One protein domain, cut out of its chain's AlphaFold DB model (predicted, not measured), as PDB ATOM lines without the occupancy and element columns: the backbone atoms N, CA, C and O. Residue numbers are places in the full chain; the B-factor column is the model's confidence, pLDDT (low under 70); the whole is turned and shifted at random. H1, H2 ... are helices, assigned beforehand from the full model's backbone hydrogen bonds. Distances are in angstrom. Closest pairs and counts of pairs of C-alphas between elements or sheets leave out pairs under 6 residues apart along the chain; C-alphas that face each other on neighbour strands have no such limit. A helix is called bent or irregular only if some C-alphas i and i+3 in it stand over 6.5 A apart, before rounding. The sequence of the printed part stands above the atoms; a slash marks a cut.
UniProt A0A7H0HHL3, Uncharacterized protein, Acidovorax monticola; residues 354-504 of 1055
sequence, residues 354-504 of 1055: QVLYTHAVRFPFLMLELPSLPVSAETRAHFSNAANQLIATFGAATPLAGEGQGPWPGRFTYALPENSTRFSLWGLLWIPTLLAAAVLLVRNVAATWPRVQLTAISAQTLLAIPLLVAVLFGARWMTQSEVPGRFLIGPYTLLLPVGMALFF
ATOM      1  N   GLN A 354     515.171 421.282 463.583       91.06
ATOM      2  CA  GLN A 354     513.715 421.289 463.670       91.06
ATOM      3  C   GLN A 354     513.228 420.552 464.921       91.06
ATOM      4  O   GLN A 354     512.460 421.124 465.683       91.06
ATOM      5  N   VAL A 355     513.718 419.335 465.183       91.44
ATOM      6  CA  VAL A 355     513.340 418.562 466.381       91.44
ATOM      7  C   VAL A 355     513.709 419.317 467.658       91.44
ATOM      8  O   VAL A 355     512.871 419.458 468.548       91.44
ATOM      9  N   LEU A 356     514.931 419.858 467.731       92.75
ATOM     10  CA  LEU A 356     515.388 420.646 468.880       92.75
ATOM     11  C   LEU A 356     514.468 421.843 469.146       92.75
ATOM     12  O   LEU A 356     514.009 422.041 470.270       92.75
ATOM     13  N   TYR A 357     514.162 422.617 468.106       94.19
ATOM     14  CA  TYR A 357     513.287 423.777 468.210       94.19
ATOM     15  C   TYR A 357     511.856 423.384 468.607       94.19
ATOM     16  O   TYR A 357     511.307 423.921 469.569       94.19
ATOM     17  N   THR A 358     511.270 422.396 467.931       93.25
ATOM     18  CA  THR A 358     509.909 421.921 468.198       93.25
ATOM     19  C   THR A 358     509.761 421.397 469.627       93.25
ATOM     20  O   THR A 358     508.816 421.777 470.319       93.25
ATOM     21  N   HIS A 359     510.693 420.576 470.119       93.12
ATOM     22  CA  HIS A 359     510.654 420.086 471.499       93.12
ATOM     23  C   HIS A 359     510.851 421.214 472.521       93.12
ATOM     24  O   HIS A 359     510.164 421.224 473.543       93.12
ATOM     25  N   ALA A 360     511.723 422.190 472.242       92.88
ATOM     26  CA  ALA A 360     511.914 423.352 473.112       92.88
ATOM     27  C   ALA A 360     510.637 424.202 473.236       92.88
ATOM     28  O   ALA A 360     510.307 424.637 474.337       92.88
ATOM     29  N   VAL A 361     509.887 424.382 472.141       94.00
ATOM     30  CA  VAL A 361     508.590 425.081 472.149       94.00
ATOM     31  C   VAL A 361     507.515 424.265 472.869       94.00
ATOM     32  O   VAL A 361     506.737 424.827 473.633       94.00
ATOM     33  N   ARG A 362     507.453 422.943 472.659       92.69
ATOM     34  CA  ARG A 362     506.429 422.074 473.268       92.69
ATOM     35  C   ARG A 362     506.650 421.838 474.770       92.69
ATOM     36  O   ARG A 362     505.683 421.628 475.500       92.69
ATOM     37  N   PHE A 363     507.896 421.865 475.248       92.38
ATOM     38  CA  PHE A 363     508.244 421.524 476.632       92.38
ATOM     39  C   PHE A 363     507.545 422.391 477.702       92.38
ATOM     40  O   PHE A 363     506.988 421.809 478.633       92.38
ATOM     41  N   PRO A 364     507.470 423.733 477.584       92.25
ATOM     42  CA  PRO A 364     506.686 424.559 478.503       92.25
ATOM     43  C   PRO A 364     505.218 424.131 478.625       92.25
ATOM     44  O   PRO A 364     504.698 424.081 479.736       92.25
ATOM     45  N   PHE A 365     504.568 423.756 477.516       91.00
ATOM     46  CA  PHE A 365     503.183 423.266 477.530       91.00
ATOM     47  C   PHE A 365     503.073 421.902 478.198       91.00
ATOM     48  O   PHE A 365     502.123 421.649 478.926       91.00
ATOM     49  N   LEU A 366     504.065 421.028 478.020       89.44
ATOM     50  CA  LEU A 366     504.107 419.751 478.731       89.44
ATOM     51  C   LEU A 366     504.188 419.939 480.258       89.44
ATOM     52  O   LEU A 366     503.645 419.126 481.001       89.44
ATOM     53  N   MET A 367     504.871 420.991 480.723       90.44
ATOM     54  CA  MET A 367     504.997 421.332 482.147       90.44
ATOM     55  C   MET A 367     503.801 422.113 482.701       90.44
ATOM     56  O   MET A 367     503.684 422.265 483.918       90.44
ATOM     57  N   LEU A 368     502.929 422.615 481.825       88.75
ATOM     58  CA  LEU A 368     501.790 423.441 482.191       88.75
ATOM     59  C   LEU A 368     500.644 422.580 482.728       88.75
ATOM     60  O   LEU A 368     499.707 422.232 482.016       88.75
ATOM     61  N   GLU A 369     500.719 422.251 484.015       86.62
ATOM     62  CA  GLU A 369     499.661 421.549 484.737       86.62
ATOM     63  C   GLU A 369     499.404 422.206 486.090       86.62
ATOM     64  O   GLU A 369     500.314 422.399 486.897       86.62
ATOM     65  N   LEU A 370     498.139 422.520 486.356       84.62
ATOM     66  CA  LEU A 370     497.704 423.010 487.658       84.62
ATOM     67  C   LEU A 370     497.197 421.837 488.519       84.62
ATOM     68  O   LEU A 370     496.647 420.884 487.964       84.62
ATOM     69  N   PRO A 371     497.371 421.879 489.858       82.56
ATOM     70  CA  PRO A 371     497.006 420.769 490.742       82.56
ATOM     71  C   PRO A 371     495.558 420.287 490.583       82.56
ATOM     72  O   PRO A 371     495.316 419.091 490.435       82.56
ATOM     73  N   SER A 372     494.600 421.217 490.590       81.50
ATOM     74  CA  SER A 372     493.174 420.940 490.399       81.50
ATOM     75  C   SER A 372     492.490 422.182 489.847       81.50
ATOM     76  O   SER A 372     492.465 423.217 490.514       81.50
ATOM     77  N   LEU A 373     491.909 422.083 488.655       74.06
ATOM     78  CA  LEU A 373     491.263 423.194 487.964       74.06
ATOM     79  C   LEU A 373     489.745 422.966 487.898       74.06
ATOM     80  O   LEU A 373     489.282 422.263 487.000       74.06
ATOM     81  N   PRO A 374     488.947 423.560 488.805       75.75
ATOM     82  CA  PRO A 374     487.489 423.443 488.787       75.75
ATOM     83  C   PRO A 374     486.879 424.381 487.729       75.75
ATOM     84  O   PRO A 374     486.080 425.256 488.041       75.75
ATOM     85  N   VAL A 375     487.305 424.244 486.474       83.25
ATOM     86  CA  VAL A 375     486.771 424.996 485.327       83.25
ATOM     87  C   VAL A 375     486.011 424.057 484.392       83.25
ATOM     88  O   VAL A 375     486.318 422.862 484.310       83.25
ATOM     89  N   SER A 376     485.016 424.592 483.678       87.81
ATOM     90  CA  SER A 376     484.179 423.799 482.773       87.81
ATOM     91  C   SER A 376     485.011 423.124 481.673       87.81
ATOM     92  O   SER A 376     486.104 423.579 481.310       87.81
ATOM     93  N   ALA A 377     484.497 422.018 481.128       88.00
ATOM     94  CA  ALA A 377     485.135 421.321 480.010       88.00
ATOM     95  C   ALA A 377     485.342 422.253 478.800       88.00
ATOM     96  O   ALA A 377     486.380 422.179 478.145       88.00
ATOM     97  N   GLU A 378     484.414 423.187 478.572       91.00
ATOM     98  CA  GLU A 378     484.505 424.214 477.529       91.00
ATOM     99  C   GLU A 378     485.696 425.148 477.745       91.00
ATOM    100  O   GLU A 378     486.509 425.326 476.840       91.00
ATOM    101  N   THR A 379     485.880 425.697 478.951       90.50
ATOM    102  CA  THR A 379     487.028 426.572 479.245       90.50
ATOM    103  C   THR A 379     488.356 425.834 479.061       90.50
ATOM    104  O   THR A 379     489.303 426.394 478.505       90.50
ATOM    105  N   ARG A 380     488.435 424.558 479.464       89.94
ATOM    106  CA  ARG A 380     489.631 423.726 479.232       89.94
ATOM    107  C   ARG A 380     489.877 423.470 477.751       89.94
ATOM    108  O   ARG A 380     491.028 423.533 477.316       89.94
ATOM    109  N   ALA A 381     488.824 423.205 476.980       91.31
ATOM    110  CA  ALA A 381     488.914 423.027 475.536       91.31
ATOM    111  C   ALA A 381     489.374 424.320 474.849       91.31
ATOM    112  O   ALA A 381     490.304 424.278 474.050       91.31
ATOM    113  N   HIS A 382     488.820 425.478 475.224       93.44
ATOM    114  CA  HIS A 382     489.258 426.782 474.723       93.44
ATOM    115  C   HIS A 382     490.727 427.061 475.041       93.44
ATOM    116  O   HIS A 382     491.476 427.449 474.146       93.44
ATOM    117  N   PHE A 383     491.168 426.805 476.275       92.12
ATOM    118  CA  PHE A 383     492.574 426.959 476.644       92.12
ATOM    119  C   PHE A 383     493.479 426.012 475.848       92.12
ATOM    120  O   PHE A 383     494.519 426.423 475.336       92.12
ATOM    121  N   SER A 384     493.078 424.747 475.711       93.88
ATOM    122  CA  SER A 384     493.824 423.750 474.936       93.88
ATOM    123  C   SER A 384     493.919 424.156 473.465       93.88
ATOM    124  O   SER A 384     494.990 424.059 472.870       93.88
ATOM    125  N   ASN A 385     492.838 424.682 472.887       94.69
ATOM    126  CA  ASN A 385     492.817 425.207 471.524       94.69
ATOM    127  C   ASN A 385     493.745 426.417 471.376       94.69
ATOM    128  O   ASN A 385     494.558 426.431 470.458       94.69
ATOM    129  N   ALA A 386     493.695 427.380 472.300       95.25
ATOM    130  CA  ALA A 386     494.580 428.544 472.292       95.25
ATOM    131  C   ALA A 386     496.061 428.147 472.430       95.25
ATOM    132  O   ALA A 386     496.915 428.646 471.697       95.25
ATOM    133  N   ALA A 387     496.377 427.200 473.317       94.00
ATOM    134  CA  ALA A 387     497.730 426.677 473.485       94.00
ATOM    135  C   ALA A 387     498.225 425.950 472.222       94.00
ATOM    136  O   ALA A 387     499.338 426.208 471.768       94.00
ATOM    137  N   ASN A 388     497.401 425.096 471.607       94.75
ATOM    138  CA  ASN A 388     497.753 424.425 470.351       94.75
ATOM    139  C   ASN A 388     497.878 425.404 469.173       94.75
ATOM    140  O   ASN A 388     498.762 425.225 468.338       94.75
ATOM    141  N   GLN A 389     497.052 426.455 469.115       95.12
ATOM    142  CA  GLN A 389     497.198 427.538 468.139       95.12
ATOM    143  C   GLN A 389     498.528 428.263 468.324       95.12
ATOM    144  O   GLN A 389     499.245 428.472 467.357       95.12
ATOM    145  N   LEU A 390     498.909 428.580 469.560       94.94
ATOM    146  CA  LEU A 390     500.177 429.240 469.846       94.94
ATOM    147  C   LEU A 390     501.383 428.339 469.520       94.94
ATOM    148  O   LEU A 390     502.348 428.807 468.915       94.94
ATOM    149  N   ILE A 391     501.308 427.034 469.807       94.31
ATOM    150  CA  ILE A 391     502.287 426.036 469.337       94.31
ATOM    151  C   ILE A 391     502.370 426.032 467.798       94.31
ATOM    152  O   ILE A 391     503.464 425.923 467.240       94.31
ATOM    153  N   ALA A 392     501.234 426.164 467.105       93.44
ATOM    154  CA  ALA A 392     501.180 426.228 465.647       93.44
ATOM    155  C   ALA A 392     501.769 427.529 465.085       93.44
ATOM    156  O   ALA A 392     502.517 427.465 464.113       93.44
ATOM    157  N   THR A 393     501.524 428.677 465.721       95.06
ATOM    158  CA  THR A 393     502.120 429.973 465.353       95.06
ATOM    159  C   THR A 393     503.644 429.941 465.453       95.06
ATOM    160  O   THR A 393     504.330 430.508 464.608       95.06
ATOM    161  N   PHE A 394     504.189 429.212 466.430       94.25
ATOM    162  CA  PHE A 394     505.626 428.948 466.524       94.25
ATOM    163  C   PHE A 394     506.120 427.853 465.566       94.25
ATOM    164  O   PHE A 394     507.261 427.434 465.669       94.25
ATOM    165  N   GLY A 395     505.301 427.322 464.655       91.62
ATOM    166  CA  GLY A 395     505.711 426.264 463.720       91.62
ATOM    167  C   GLY A 395     506.015 424.908 464.377       91.62
ATOM    168  O   GLY A 395     506.540 424.007 463.727       91.62
ATOM    169  N   ALA A 396     505.673 424.726 465.658       92.31
ATOM    170  CA  ALA A 396     505.944 423.508 466.428       92.31
ATOM    171  C   ALA A 396     504.771 422.502 466.429       92.31
ATOM    172  O   ALA A 396     504.860 421.439 467.050       92.31
ATOM    173  N   ALA A 397     503.677 422.812 465.723       88.25
ATOM    174  CA  ALA A 397     502.535 421.908 465.529       88.25
ATOM    175  C   ALA A 397     502.709 420.937 464.346       88.25
ATOM    176  O   ALA A 397     501.918 419.994 464.201       88.25
ATOM    177  N   THR A 398     503.724 421.171 463.506       86.25
ATOM    178  CA  THR A 398     504.083 420.281 462.400       86.25
ATOM    179  C   THR A 398     504.535 418.937 462.972       86.25
ATOM    180  O   THR A 398     505.379 418.929 463.875       86.25
ATOM    181  N   PRO A 399     503.977 417.810 462.502       86.38
ATOM    182  CA  PRO A 399     504.399 416.499 462.971       86.38
ATOM    183  C   PRO A 399     505.878 416.246 462.647       86.38
ATOM    184  O   PRO A 399     506.333 416.527 461.537       86.38
ATOM    185  N   LEU A 400     506.632 415.749 463.627       88.81
ATOM    186  CA  LEU A 400     508.017 415.308 463.440       88.81
ATOM    187  C   LEU A 400     508.069 413.910 462.801       88.81
ATOM    188  O   LEU A 400     507.053 413.230 462.683       88.81
ATOM    189  N   ALA A 401     509.259 413.453 462.400       82.69
ATOM    190  CA  ALA A 401     509.434 412.119 461.823       82.69
ATOM    191  C   ALA A 401     508.837 411.021 462.734       82.69
ATOM    192  O   ALA A 401     509.172 410.916 463.915       82.69
ATOM    193  N   GLY A 402     507.925 410.220 462.174       77.44
ATOM    194  CA  GLY A 402     507.157 409.189 462.886       77.44
ATOM    195  C   GLY A 402     505.860 409.690 463.543       77.44
ATOM    196  O   GLY A 402     504.913 408.915 463.679       77.44
ATOM    197  N   GLU A 403     505.749 410.978 463.883       79.69
ATOM    198  CA  GLU A 403     504.496 411.578 464.350       79.69
ATOM    199  C   GLU A 403     503.535 411.688 463.148       79.69
ATOM    200  O   GLU A 403     503.731 412.499 462.252       79.69
ATOM    201  N   GLY A 404     502.503 410.842 463.082       69.12
ATOM    202  CA  GLY A 404     501.494 410.868 462.007       69.12
ATOM    203  C   GLY A 404     501.375 409.588 461.175       69.12
ATOM    204  O   GLY A 404     500.420 409.456 460.420       69.12
ATOM    205  N   GLN A 405     502.273 408.615 461.358       68.19
ATOM    206  CA  GLN A 405     502.190 407.299 460.698       68.19
ATOM    207  C   GLN A 405     501.303 406.288 461.448       68.19
ATOM    208  O   GLN A 405     501.215 405.123 461.068       68.19
ATOM    209  N   GLY A 406     500.655 406.713 462.534       66.00
ATOM    210  CA  GLY A 406     499.812 405.856 463.353       66.00
ATOM    211  C   GLY A 406     499.675 406.350 464.795       66.00
ATOM    212  O   GLY A 406     500.128 407.451 465.128       66.00
ATOM    213  N   PRO A 407     499.062 405.532 465.667       60.78
ATOM    214  CA  PRO A 407     498.830 405.863 467.076       60.78
ATOM    215  C   PRO A 407     500.119 405.949 467.909       60.78
ATOM    216  O   PRO A 407     500.144 406.602 468.950       60.78
ATOM    217  N   TRP A 408     501.197 405.326 467.435       63.53
ATOM    218  CA  TRP A 408     502.495 405.280 468.093       63.53
ATOM    219  C   TRP A 408     503.590 405.538 467.051       63.53
ATOM    220  O   TRP A 408     503.608 404.820 466.048       63.53
ATOM    221  N   PRO A 409     504.479 406.537 467.220       67.69
ATOM    222  CA  PRO A 409     504.641 407.473 468.348       67.69
ATOM    223  C   PRO A 409     503.448 408.404 468.635       67.69
ATOM    224  O   PRO A 409     503.281 408.845 469.770       67.69
ATOM    225  N   GLY A 410     502.584 408.639 467.644       74.06
ATOM    226  CA  GLY A 410     501.417 409.516 467.770       74.06
ATOM    227  C   GLY A 410     501.761 411.001 467.606       74.06
ATOM    228  O   GLY A 410     502.914 411.410 467.709       74.06
ATOM    229  N   ARG A 411     500.755 411.826 467.300       84.06
ATOM    230  CA  ARG A 411     500.926 413.282 467.177       84.06
ATOM    231  C   ARG A 411     500.940 413.922 468.567       84.06
ATOM    232  O   ARG A 411     500.145 413.539 469.426       84.06
ATOM    233  N   PHE A 412     501.805 414.912 468.783       86.94
ATOM    234  CA  PHE A 412     501.728 415.744 469.980       86.94
ATOM    235  C   PHE A 412     500.551 416.718 469.875       86.94
ATOM    236  O   PHE A 412     500.477 417.521 468.943       86.94
ATOM    237  N   THR A 413     499.665 416.672 470.861       87.25
ATOM    238  CA  THR A 413     498.620 417.669 471.085       87.25
ATOM    239  C   THR A 413     498.591 418.006 472.565       87.25
ATOM    240  O   THR A 413     498.614 417.122 473.426       87.25
ATOM    241  N   TYR A 414     498.577 419.296 472.882       89.81
ATOM    242  CA  TYR A 414     498.415 419.724 474.260       89.81
ATOM    243  C   TYR A 414     496.931 419.693 474.630       89.81
ATOM    244  O   TYR A 414     496.089 420.236 473.916       89.81
ATOM    245  N   ALA A 415     496.620 419.084 475.765       89.56
ATOM    246  CA  ALA A 415     495.307 419.146 476.382       89.56
ATOM    247  C   ALA A 415     495.502 419.490 477.855       89.56
ATOM    248  O   ALA A 415     496.252 418.799 478.547       89.56
ATOM    249  N   LEU A 416     494.849 420.555 478.320       88.81
ATOM    250  CA  LEU A 416     494.878 420.953 479.723       88.81
ATOM    251  C   LEU A 416     494.096 419.912 480.542       88.81
ATOM    252  O   LEU A 416     492.872 419.813 480.383       88.81
ATOM    253  N   PRO A 417     494.764 419.121 481.399       87.50
ATOM    254  CA  PRO A 417     494.073 418.087 482.144       87.50
ATOM    255  C   PRO A 417     493.213 418.715 483.248       87.50
ATOM    256  O   PRO A 417     493.508 419.797 483.753       87.50
ATOM    257  N   GLU A 418     492.136 418.029 483.634       86.62
ATOM    258  CA  GLU A 418     491.280 418.455 484.754       86.62
ATOM    259  C   GLU A 418     492.051 418.517 486.075       86.62
ATOM    260  O   GLU A 418     491.882 419.418 486.896       86.62
ATOM    261  N   ASN A 419     492.930 417.534 486.241       88.50
ATOM    262  CA  ASN A 419     493.793 417.376 487.387       88.50
ATOM    263  C   ASN A 419     495.212 417.082 486.912       88.50
ATOM    264  O   ASN A 419     495.387 416.406 485.896       88.50
ATOM    265  N   SER A 420     496.222 417.525 487.660       88.75
ATOM    266  CA  SER A 420     497.615 417.254 487.294       88.75
ATOM    267  C   SER A 420     497.911 415.751 487.271       88.75
ATOM    268  O   SER A 420     497.608 415.044 488.233       88.75
ATOM    269  N   THR A 421     498.544 415.275 486.202       88.81
ATOM    270  CA  THR A 421     498.965 413.872 486.030       88.81
ATOM    271  C   THR A 421     500.484 413.727 485.996       88.81
ATOM    272  O   THR A 421     500.999 412.623 486.173       88.81
ATOM    273  N   ARG A 422     501.216 414.840 485.835       90.94
ATOM    274  CA  ARG A 422     502.676 414.876 485.720       90.94
ATOM    275  C   ARG A 422     503.337 415.551 486.923       90.94
ATOM    276  O   ARG A 422     503.466 414.935 487.980       90.94
ATOM    277  N   PHE A 423     503.780 416.800 486.756       91.06
ATOM    278  CA  PHE A 423     504.648 417.521 487.701       91.06
ATOM    279  C   PHE A 423     503.918 418.587 488.531       91.06
ATOM    280  O   PHE A 423     504.493 419.117 489.484       91.06
ATOM    281  N   SER A 424     502.650 418.874 488.210       90.00
ATOM    282  CA  SER A 424     501.814 419.844 488.929       90.00
ATOM    283  C   SER A 424     502.485 421.230 489.047       90.00
ATOM    284  O   SER A 424     503.313 421.602 488.213       90.00
ATOM    285  N   LEU A 425     502.180 421.987 490.108       87.75
ATOM    286  CA  LEU A 425     502.727 423.328 490.370       87.75
ATOM    287  C   LEU A 425     504.267 423.393 490.293       87.75
ATOM    288  O   LEU A 425     504.836 424.401 489.877       87.75
ATOM    289  N   TRP A 426     504.955 422.312 490.661       84.88
ATOM    290  CA  TRP A 426     506.419 422.248 490.639       84.88
ATOM    291  C   TRP A 426     506.994 422.133 489.228       84.88
ATOM    292  O   TRP A 426     508.119 422.576 489.003       84.88
ATOM    293  N   GLY A 427     506.213 421.623 488.270       86.44
ATOM    294  CA  GLY A 427     506.542 421.678 486.846       86.44
ATOM    295  C   GLY A 427     506.652 423.115 486.333       86.44
ATOM    296  O   GLY A 427     507.576 423.431 485.587       86.44
ATOM    297  N   LEU A 428     505.791 424.024 486.809       86.50
ATOM    298  CA  LEU A 428     505.835 425.446 486.432       86.50
ATOM    299  C   LEU A 428     507.081 426.153 486.968       86.50
ATOM    300  O   LEU A 428     507.683 426.982 486.286       86.50
ATOM    301  N   LEU A 429     507.497 425.801 488.185       87.75
ATOM    302  CA  LEU A 429     508.710 426.344 488.802       87.75
ATOM    303  C   LEU A 429     509.989 425.754 488.206       87.75
ATOM    304  O   LEU A 429     511.081 426.268 488.461       87.75
ATOM    305  N   TRP A 430     509.880 424.711 487.385       89.00
ATOM    306  CA  TRP A 430     511.024 424.011 486.827       89.00
ATOM    307  C   TRP A 430     511.852 424.904 485.893       89.00
ATOM    308  O   TRP A 430     513.062 425.020 486.087       89.00
ATOM    309  N   ILE A 431     511.230 425.597 484.932       89.94
ATOM    310  CA  ILE A 431     511.958 426.461 483.983       89.94
ATOM    311  C   ILE A 431     512.700 427.603 484.709       89.94
ATOM    312  O   ILE A 431     513.911 427.728 484.504       89.94
ATOM    313  N   PRO A 432     512.067 428.385 485.612       91.62
ATOM    314  CA  PRO A 432     512.781 429.383 486.411       91.62
ATOM    315  C   PRO A 432     513.923 428.793 487.246       91.62
ATOM    316  O   PRO A 432     515.005 429.378 487.310       91.62
ATOM    317  N   THR A 433     513.711 427.616 487.852       92.19
ATOM    318  CA  THR A 433     514.754 426.908 488.614       92.19
ATOM    319  C   THR A 433     515.945 426.577 487.725       92.19
ATOM    320  O   THR A 433     517.084 426.819 488.112       92.19
ATOM    321  N   LEU A 434     515.690 426.046 486.529       92.31
ATOM    322  CA  LEU A 434     516.722 425.658 485.578       92.31
ATOM    323  C   LEU A 434     517.532 426.865 485.100       92.31
ATOM    324  O   LEU A 434     518.758 426.791 485.065       92.31
ATOM    325  N   LEU A 435     516.870 427.983 484.789       93.44
ATOM    326  CA  LEU A 435     517.541 429.224 484.396       93.44
ATOM    327  C   LEU A 435     518.436 429.753 485.522       93.44
ATOM    328  O   LEU A 435     519.613 430.030 485.296       93.44
ATOM    329  N   ALA A 436     517.918 429.827 486.752       94.00
ATOM    330  CA  ALA A 436     518.700 430.259 487.909       94.00
ATOM    331  C   ALA A 436     519.891 429.321 488.176       94.00
ATOM    332  O   ALA A 436     521.009 429.781 488.411       94.00
ATOM    333  N   ALA A 437     519.675 428.007 488.087       94.25
ATOM    334  CA  ALA A 437     520.705 426.991 488.259       94.25
ATOM    335  C   ALA A 437     521.817 427.099 487.201       94.25
ATOM    336  O   ALA A 437     522.999 427.021 487.545       94.25
ATOM    337  N   ALA A 438     521.454 427.330 485.934       95.44
ATOM    338  CA  ALA A 438     522.395 427.525 484.834       95.44
ATOM    339  C   ALA A 438     523.224 428.807 485.014       95.44
ATOM    340  O   ALA A 438     524.448 428.767 484.895       95.44
ATOM    341  N   VAL A 439     522.587 429.925 485.379       96.12
ATOM    342  CA  VAL A 439     523.283 431.190 485.668       96.12
ATOM    343  C   VAL A 439     524.263 431.026 486.830       96.12
ATOM    344  O   VAL A 439     525.393 431.508 486.755       96.12
ATOM    345  N   LEU A 440     523.874 430.319 487.895       95.06
ATOM    346  CA  LEU A 440     524.753 430.061 489.037       95.06
ATOM    347  C   LEU A 440     525.935 429.158 488.682       95.06
ATOM    348  O   LEU A 440     527.042 429.421 489.152       95.06
ATOM    349  N   LEU A 441     525.728 428.147 487.835       96.06
ATOM    350  CA  LEU A 441     526.811 427.324 487.299       96.06
ATOM    351  C   LEU A 441     527.801 428.184 486.499       96.06
ATOM    352  O   LEU A 441     528.993 428.157 486.795       96.06
ATOM    353  N   VAL A 442     527.319 428.993 485.549       96.44
ATOM    354  CA  VAL A 442     528.169 429.884 484.736       96.44
ATOM    355  C   VAL A 442     528.923 430.875 485.618       96.44
ATOM    356  O   VAL A 442     530.136 431.019 485.481       96.44
ATOM    357  N   ARG A 443     528.239 431.514 486.573       96.38
ATOM    358  CA  ARG A 443     528.862 432.451 487.515       96.38
ATOM    359  C   ARG A 443     529.932 431.771 488.364       96.38
ATOM    360  O   ARG A 443     530.983 432.361 488.589       96.38
ATOM    361  N   ASN A 444     529.682 430.555 488.841       95.25
ATOM    362  CA  ASN A 444     530.659 429.799 489.617       95.25
ATOM    363  C   ASN A 444     531.886 429.423 488.778       95.25
ATOM    364  O   ASN A 444     533.006 429.602 489.255       95.25
ATOM    365  N   VAL A 445     531.688 428.964 487.539       94.88
ATOM    366  CA  VAL A 445     532.783 428.669 486.603       94.88
ATOM    367  C   VAL A 445     533.598 429.931 486.322       94.88
ATOM    368  O   VAL A 445     534.811 429.905 486.490       94.88
ATOM    369  N   ALA A 446     532.946 431.048 485.989       95.88
ATOM    370  CA  ALA A 446     533.615 432.319 485.722       95.88
ATOM    371  C   ALA A 446     534.393 432.840 486.944       95.88
ATOM    372  O   ALA A 446     535.532 433.270 486.809       95.88
ATOM    373  N   ALA A 447     533.811 432.750 488.143       95.50
ATOM    374  CA  ALA A 447     534.433 433.236 489.374       95.50
ATOM    375  C   ALA A 447     535.627 432.390 489.847       95.50
ATOM    376  O   ALA A 447     536.452 432.881 490.610       95.50
ATOM    377  N   THR A 448     535.707 431.122 489.437       93.62
ATOM    378  CA  THR A 448     536.786 430.201 489.843       93.62
ATOM    379  C   THR A 448     537.761 429.892 488.705       93.62
ATOM    380  O   THR A 448     538.722 429.150 488.893       93.62
ATOM    381  N   TRP A 449     537.555 430.475 487.522       91.25
ATOM    382  CA  TRP A 449     538.443 430.312 486.376       91.25
ATOM    383  C   TRP A 449     539.853 430.863 486.670       91.25
ATOM    384  O   TRP A 449     539.968 431.921 487.291       91.25
ATOM    385  N   PRO A 450     540.944 430.199 486.228       89.06
ATOM    386  CA  PRO A 450     541.003 428.972 485.415       89.06
ATOM    387  C   PRO A 450     540.914 427.661 486.209       89.06
ATOM    388  O   PRO A 450     540.748 426.592 485.624       89.06
ATOM    389  N   ARG A 451     541.021 427.703 487.540       89.81
ATOM    390  CA  ARG A 451     540.967 426.512 488.403       89.81
ATOM    391  C   ARG A 451     539.552 426.302 488.927       89.81
ATOM    392  O   ARG A 451     539.289 426.531 490.105       89.81
ATOM    393  N   VAL A 452     538.660 425.877 488.034       91.38
ATOM    394  CA  VAL A 452     537.227 425.739 488.323       91.38
ATOM    395  C   VAL A 452     536.991 424.890 489.575       91.38
ATOM    396  O   VAL A 452     537.438 423.746 489.655       91.38
ATOM    397  N   GLN A 453     536.248 425.448 490.533       91.94
ATOM    398  CA  GLN A 453     535.817 424.756 491.749       91.94
ATOM    399  C   GLN A 453     534.295 424.754 491.818       91.94
ATOM    400  O   GLN A 453     533.662 425.789 492.045       91.94
ATOM    401  N   LEU A 454     533.706 423.580 491.611       93.75
ATOM    402  CA  LEU A 454     532.257 423.429 491.587       93.75
ATOM    403  C   LEU A 454     531.667 423.523 492.991       93.75
ATOM    404  O   LEU A 454     532.089 422.816 493.907       93.75
ATOM    405  N   THR A 455     530.627 424.342 493.130       94.00
ATOM    406  CA  THR A 455     529.748 424.303 494.307       94.00
ATOM    407  C   THR A 455     528.799 423.105 494.254       94.00
ATOM    408  O   THR A 455     528.562 422.530 493.192       94.00
ATOM    409  N   ALA A 456     528.180 422.777 495.389       93.81
ATOM    410  CA  ALA A 456     527.110 421.784 495.477       93.81
ATOM    411  C   ALA A 456     525.983 422.000 494.451       93.81
ATOM    412  O   ALA A 456     525.563 421.062 493.777       93.81
ATOM    413  N   ILE A 457     525.523 423.250 494.305       94.62
ATOM    414  CA  ILE A 457     524.477 423.613 493.341       94.62
ATOM    415  C   ILE A 457     524.994 423.412 491.914       94.62
ATOM    416  O   ILE A 457     524.313 422.791 491.109       94.62
ATOM    417  N   SER A 458     526.217 423.861 491.613       95.56
ATOM    418  CA  SER A 458     526.839 423.689 490.295       95.56
ATOM    419  C   SER A 458     526.973 422.217 489.893       95.56
ATOM    420  O   SER A 458     526.645 421.859 488.764       95.56
ATOM    421  N   ALA A 459     527.419 421.357 490.813       95.12
ATOM    422  CA  ALA A 459     527.544 419.921 490.577       95.12
ATOM    423  C   ALA A 459     526.179 419.277 490.296       95.12
ATOM    424  O   ALA A 459     526.039 418.512 489.344       95.12
ATOM    425  N   GLN A 460     525.151 419.652 491.061       95.50
ATOM    426  CA  GLN A 460     523.791 419.172 490.839       95.50
ATOM    427  C   GLN A 460     523.225 419.627 489.485       95.50
ATOM    428  O   GLN A 460     522.622 418.831 488.764       95.50
ATOM    429  N   THR A 461     523.467 420.882 489.100       95.88
ATOM    430  CA  THR A 461     523.087 421.425 487.788       95.88
ATOM    431  C   THR A 461     523.757 420.661 486.641       95.88
ATOM    432  O   THR A 461     523.102 420.373 485.637       95.88
ATOM    433  N   LEU A 462     525.033 420.283 486.797       96.06
ATOM    434  CA  LEU A 462     525.781 419.489 485.813       96.06
ATOM    435  C   LEU A 462     525.257 418.057 485.655       96.06
ATOM    436  O   LEU A 462     525.453 417.467 484.594       96.06
ATOM    437  N   LEU A 463     524.582 417.499 486.661       96.69
ATOM    438  CA  LEU A 463     523.853 416.239 486.508       96.69
ATOM    439  C   LEU A 463     522.493 416.471 485.834       96.69
ATOM    440  O   LEU A 463     522.119 415.761 484.907       96.69
ATOM    441  N   ALA A 464     521.746 417.482 486.271       95.88
ATOM    442  CA  ALA A 464     520.375 417.674 485.822       95.88
ATOM    443  C   ALA A 464     520.228 418.099 484.353       95.88
ATOM    444  O   ALA A 464     519.397 417.537 483.638       95.88
ATOM    445  N   ILE A 465     520.991 419.104 483.904       95.12
ATOM    446  CA  ILE A 465     520.816 419.686 482.562       95.12
ATOM    447  C   ILE A 465     521.126 418.660 481.464       95.12
ATOM    448  O   ILE A 465     520.291 418.500 480.577       95.12
ATOM    449  N   PRO A 466     522.248 417.914 481.497       95.62
ATOM    450  CA  PRO A 466     522.543 416.929 480.457       95.62
ATOM    451  C   PRO A 466     521.533 415.783 480.411       95.62
ATOM    452  O   PRO A 466     521.171 415.347 479.319       95.62
ATOM    453  N   LEU A 467     521.007 415.340 481.562       96.31
ATOM    454  CA  LEU A 467     519.924 414.352 481.578       96.31
ATOM    455  C   LEU A 467     518.638 414.922 480.973       96.31
ATOM    456  O   LEU A 467     517.975 414.236 480.199       96.31
ATOM    457  N   LEU A 468     518.295 416.177 481.287       95.38
ATOM    458  CA  LEU A 468     517.139 416.852 480.695       95.38
ATOM    459  C   LEU A 468     517.286 416.967 479.177       95.38
ATOM    460  O   LEU A 468     516.367 416.608 478.452       95.38
ATOM    461  N   VAL A 469     518.443 417.430 478.701       94.31
ATOM    462  CA  VAL A 469     518.764 417.555 477.272       94.31
ATOM    463  C   VAL A 469     518.670 416.192 476.588       94.31
ATOM    464  O   VAL A 469     518.036 416.079 475.545       94.31
ATOM    465  N   ALA A 470     519.225 415.142 477.195       93.31
ATOM    466  CA  ALA A 470     519.159 413.787 476.659       93.31
ATOM    467  C   ALA A 470     517.722 413.261 476.551       93.31
ATOM    468  O   ALA A 470     517.372 412.643 475.550       93.31
ATOM    469  N   VAL A 471     516.874 413.515 477.550       93.44
ATOM    470  CA  VAL A 471     515.467 413.094 477.516       93.44
ATOM    471  C   VAL A 471     514.662 413.931 476.524       93.44
ATOM    472  O   VAL A 471     513.920 413.372 475.723       93.44
ATOM    473  N   LEU A 472     514.804 415.259 476.546       92.44
ATOM    474  CA  LEU A 472     514.030 416.148 475.681       92.44
ATOM    475  C   LEU A 472     514.399 415.991 474.213       92.44
ATOM    476  O   LEU A 472     513.506 416.032 473.376       92.44
ATOM    477  N   PHE A 473     515.682 415.830 473.903       92.44
ATOM    478  CA  PHE A 473     516.193 415.908 472.534       92.44
ATOM    479  C   PHE A 473     516.802 414.609 472.011       92.44
ATOM    480  O   PHE A 473     517.109 414.533 470.824       92.44
ATOM    481  N   GLY A 474     517.000 413.612 472.875       89.38
ATOM    482  CA  GLY A 474     517.460 412.278 472.493       89.38
ATOM    483  C   GLY A 474     516.349 411.228 472.460       89.38
ATOM    484  O   GLY A 474     516.518 410.210 471.795       89.38
ATOM    485  N   ALA A 475     515.218 411.456 473.141       89.19
ATOM    486  CA  ALA A 475     514.055 410.575 473.075       89.19
ATOM    487  C   ALA A 475     513.041 411.079 472.042       89.19
ATOM    488  O   ALA A 475     512.651 412.251 472.055       89.19
ATOM    489  N   ARG A 476     512.519 410.177 471.209       89.00
ATOM    490  CA  ARG A 476     511.329 410.460 470.405       89.00
ATOM    491  C   ARG A 476     510.113 410.563 471.325       89.00
ATOM    492  O   ARG A 476     509.888 409.692 472.166       89.00
ATOM    493  N   TRP A 477     509.338 411.635 471.182       87.88
ATOM    494  CA  TRP A 477     508.129 411.843 471.975       87.88
ATOM    495  C   TRP A 477     507.057 410.858 471.496       87.88
ATOM    496  O   TRP A 477     506.715 410.823 470.319       87.88
ATOM    497  N   MET A 478     506.585 410.002 472.403       82.06
ATOM    498  CA  MET A 478     505.626 408.934 472.118       82.06
ATOM    499  C   MET A 478     504.413 409.138 473.022       82.06
ATOM    500  O   MET A 478     504.445 408.767 474.200       82.06
ATOM    501  N   THR A 479     503.352 409.731 472.475       73.44
ATOM    502  CA  THR A 479     502.182 410.209 473.225       73.44
ATOM    503  C   THR A 479     501.508 409.085 474.018       73.44
ATOM    504  O   THR A 479     501.199 409.274 475.190       73.44
ATOM    505  N   GLN A 480     501.344 407.892 473.430       70.75
ATOM    506  CA  GLN A 480     500.713 406.745 474.106       70.75
ATOM    507  C   GLN A 480     501.597 406.071 475.164       70.75
ATOM    508  O   GLN A 480     501.083 405.476 476.103       70.75
ATOM    509  N   SER A 481     502.921 406.162 475.031       68.31
ATOM    510  CA  SER A 481     503.870 405.590 476.000       68.31
ATOM    511  C   SER A 481     504.283 406.597 477.080       68.31
ATOM    512  O   SER A 481     505.278 406.377 477.772       68.31
ATOM    513  N   GLU A 482     503.563 407.721 477.184       79.56
ATOM    514  CA  GLU A 482     503.837 408.832 478.103       79.56
ATOM    515  C   GLU A 482     505.272 409.383 477.993       79.56
ATOM    516  O   GLU A 482     505.849 409.872 478.967       79.56
ATOM    517  N   VAL A 483     505.880 409.319 476.804       82.00
ATOM    518  CA  VAL A 483     507.224 409.856 476.541       82.00
ATOM    519  C   VAL A 483     507.088 411.264 475.955       82.00
ATOM    520  O   VAL A 483     506.338 411.439 474.998       82.00
ATOM    521  N   PRO A 484     507.798 412.273 476.492       85.81
ATOM    522  CA  PRO A 484     508.919 412.160 477.428       85.81
ATOM    523  C   PRO A 484     508.519 412.205 478.910       85.81
ATOM    524  O   PRO A 484     509.391 412.026 479.755       85.81
ATOM    525  N   GLY A 485     507.239 412.416 479.242       87.81
ATOM    526  CA  GLY A 485     506.730 412.586 480.612       87.81
ATOM    527  C   GLY A 485     507.342 411.628 481.641       87.81
ATOM    528  O   GLY A 485     507.999 412.081 482.577       87.81
ATOM    529  N   ARG A 486     507.236 410.312 481.424       89.31
ATOM    530  CA  ARG A 486     507.787 409.287 482.335       89.31
ATOM    531  C   ARG A 486     509.311 409.321 482.480       89.31
ATOM    532  O   ARG A 486     509.843 408.917 483.509       89.31
ATOM    533  N   PHE A 487     510.035 409.796 481.465       90.81
ATOM    534  CA  PHE A 487     511.498 409.908 481.484       90.81
ATOM    535  C   PHE A 487     511.978 411.225 482.104       90.81
ATOM    536  O   PHE A 487     513.083 411.282 482.642       90.81
ATOM    537  N   LEU A 488     511.134 412.261 482.101       94.31
ATOM    538  CA  LEU A 488     511.402 413.543 482.754       94.31
ATOM    539  C   LEU A 488     511.445 413.438 484.286       94.31
ATOM    540  O   LEU A 488     511.986 414.331 484.935       94.31
ATOM    541  N   ILE A 489     510.975 412.330 484.866       94.94
ATOM    542  CA  ILE A 489     511.066 412.075 486.309       94.94
ATOM    543  C   ILE A 489     512.510 412.162 486.828       94.94
ATOM    544  O   ILE A 489     512.741 412.751 487.878       94.94
ATOM    545  N   GLY A 490     513.495 411.669 486.066       94.75
ATOM    546  CA  GLY A 490     514.907 411.696 486.459       94.75
ATOM    547  C   GLY A 490     515.477 413.118 486.542       94.75
ATOM    548  O   GLY A 490     515.932 413.527 487.613       94.75
ATOM    549  N   PRO A 491     515.422 413.910 485.452       95.50
ATOM    550  CA  PRO A 491     515.763 415.330 485.479       95.50
ATOM    551  C   PRO A 491     515.035 416.127 486.570       95.50
ATOM    552  O   PRO A 491     515.656 416.956 487.236       95.50
ATOM    553  N   TYR A 492     513.742 415.858 486.781       95.50
ATOM    554  CA  TYR A 492     512.945 416.496 487.830       95.50
ATOM    555  C   TYR A 492     513.504 416.190 489.225       95.50
ATOM    556  O   TYR A 492     513.752 417.107 490.008       95.50
ATOM    557  N   THR A 493     513.782 414.915 489.514       95.44
ATOM    558  CA  THR A 493     514.403 414.475 490.771       95.44
ATOM    559  C   THR A 493     515.731 415.179 491.031       95.44
ATOM    560  O   THR A 493     516.000 415.571 492.163       95.44
ATOM    561  N   LEU A 494     516.551 415.394 489.998       96.25
ATOM    562  CA  LEU A 494     517.824 416.100 490.146       96.25
ATOM    563  C   LEU A 494     517.649 417.619 490.339       96.25
ATOM    564  O   LEU A 494     518.440 418.232 491.054       96.25
ATOM    565  N   LEU A 495     516.629 418.249 489.750       95.31
ATOM    566  CA  LEU A 495     516.415 419.701 489.872       95.31
ATOM    567  C   LEU A 495     515.638 420.123 491.112       95.31
ATOM    568  O   LEU A 495     515.846 421.236 491.598       95.31
ATOM    569  N   LEU A 496     514.798 419.253 491.667       95.12
ATOM    570  CA  LEU A 496     514.019 419.568 492.861       95.12
ATOM    571  C   LEU A 496     514.902 420.018 494.051       95.12
ATOM    572  O   LEU A 496     514.619 421.077 494.613       95.12
ATOM    573  N   PRO A 497     516.007 419.328 494.412       95.38
ATOM    574  CA  PRO A 497     516.931 419.797 495.449       95.38
ATOM    575  C   PRO A 497     517.531 421.180 495.178       95.38
ATOM    576  O   PRO A 497     517.708 421.966 496.111       95.38
ATOM    577  N   VAL A 498     517.804 421.506 493.908       94.44
ATOM    578  CA  VAL A 498     518.299 422.832 493.509       94.44
ATOM    579  C   VAL A 498     517.230 423.887 493.759       94.44
ATOM    580  O   VAL A 498     517.506 424.885 494.420       94.44
ATOM    581  N   GLY A 499     515.996 423.648 493.309       92.69
ATOM    582  CA  GLY A 499     514.868 424.546 493.562       92.69
ATOM    583  C   GLY A 499     514.661 424.789 495.057       92.69
ATOM    584  O   GLY A 499     514.566 425.935 495.497       92.69
ATOM    585  N   MET A 500     514.706 423.730 495.866       93.00
ATOM    586  CA  MET A 500     514.607 423.849 497.320       93.00
ATOM    587  C   MET A 500     515.745 424.698 497.910       93.00
ATOM    588  O   MET A 500     515.490 425.579 498.731       93.00
ATOM    589  N   ALA A 501     516.991 424.504 497.477       91.88
ATOM    590  CA  ALA A 501     518.121 425.302 497.960       91.88
ATOM    591  C   ALA A 501     518.017 426.792 497.574       91.88
ATOM    592  O   ALA A 501     518.403 427.660 498.362       91.88
ATOM    593  N   LEU A 502     517.478 427.099 496.390       89.44
ATOM    594  CA  LEU A 502     517.348 428.468 495.881       89.44
ATOM    595  C   LEU A 502     516.167 429.219 496.500       89.44
ATOM    596  O   LEU A 502     516.341 430.299 497.070       89.44
ATOM    597  N   PHE A 503     514.963 428.656 496.414       81.44
ATOM    598  CA  PHE A 503     513.734 429.370 496.765       81.44
ATOM    599  C   PHE A 503     513.430 429.307 498.259       81.44
ATOM    600  O   PHE A 503     513.017 430.306 498.850       81.44
ATOM    601  N   PHE A 504     513.687 428.172 498.909       75.94
ATOM    602  CA  PHE A 504     513.258 427.968 500.292       75.94
ATOM    603  C   PHE A 504     514.027 428.854 501.282       75.94
ATOM    604  O   PHE A 504     513.456 429.316 502.270       75.94
TER     605      PHE A 504
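What this domain is: This is residues 354 to 504 of the 1055 residues of an uncharacterized protein of Acidovorax monticola (UniProt A0A7H0HHL3). The longest helix, H3, and H4 make a V joined at its point by a short link, and H1 crosses the open side to complete a triangle. H5 folds back along H4 with its first arm, H5a, then turns so that its second arm, H5b, packs crosswise on H3; H2 lies beyond H1, and residues 446 to 451 stick out at the other end of the longest axis. The printed part has 151 residues with five named helices in the order H1 to H5 and no named strand, 95 of the residues being in helices: the class is all helix. It is compact, with a radius of gyration of the C-alphas of 17.3 A and spans of 54 by 36 by 27 A.

Where its parts are: Find C-alpha 424 at (501.814, 419.844, 488.929); from there H3 runs 36.5 A to residue 448, with a kink of 36 degrees near residue 432. H3 is irregular, but only just, with C-alphas 428 and 431 6.7 A apart. H4, residues 456 to 474, is 26.7 A long. H1 begins at C-alpha 354, (513.715, 421.289, 463.670), and runs 20.4 A to residue 367; it too is only just irregular, with C-alphas 361 and 364 6.7 A apart. H2, residues 377 to 393, is 24.0 A long. H5, residues 485 to 504, was assigned as one helix by its hydrogen bonds but is bent, with C-alphas 494 and 497 6.5 A apart: look for H5a at residues 485 to 494 and H5b at residues 497 to 504, with C-alpha 504 at (513.258, 427.968, 500.292).

How they stand to each other: Start at Leu 441 of H3 and Ser 458 of H4, the closest C-alphas of the two, 4.7 A apart; these helices touch at a steep tilt of 59 degrees, opposite ways. H1 touches H3 with residues 364 to 367 alone, closest at the C-alphas of Met 367 and Gly 427, 5.0 A. H1 also touches H4, closest at Leu 356 and Phe 473, C-alphas 6.0 A apart. H4 and H5a form a helical hairpin at a shallow tilt of 14 degrees, closest at the C-alphas of Ala 464 and Pro 491, 5.2 A. H5b touches H3 about perpendicular, at 83 degrees, with the C-alphas of Thr 433 and Gly 499 5.5 A apart. H1 and H2, a helical hairpin, only just touch, with 3 pairs of C-alphas within 8 A, the closest Arg 362 and Ile 391 at 7.0 A. H2 is apart from H3. Each O i to N i+4 pair is within hydrogen-bond range in H2 and H5b, against 8 of 10 in H1, 18 of 21 in H3, 13 of 15 in H4 and 3 of 6 in H5a.

The domain as a whole: Look at Glu 378 and Arg 451 for the two C-alphas farthest apart, 57.5 A. The printed part has no cut, and the one long link, H2 to H3, has 30 residues. The mean pLDDT of the printed part is 89.4, and residues 404 to 409 and 481 are under 70.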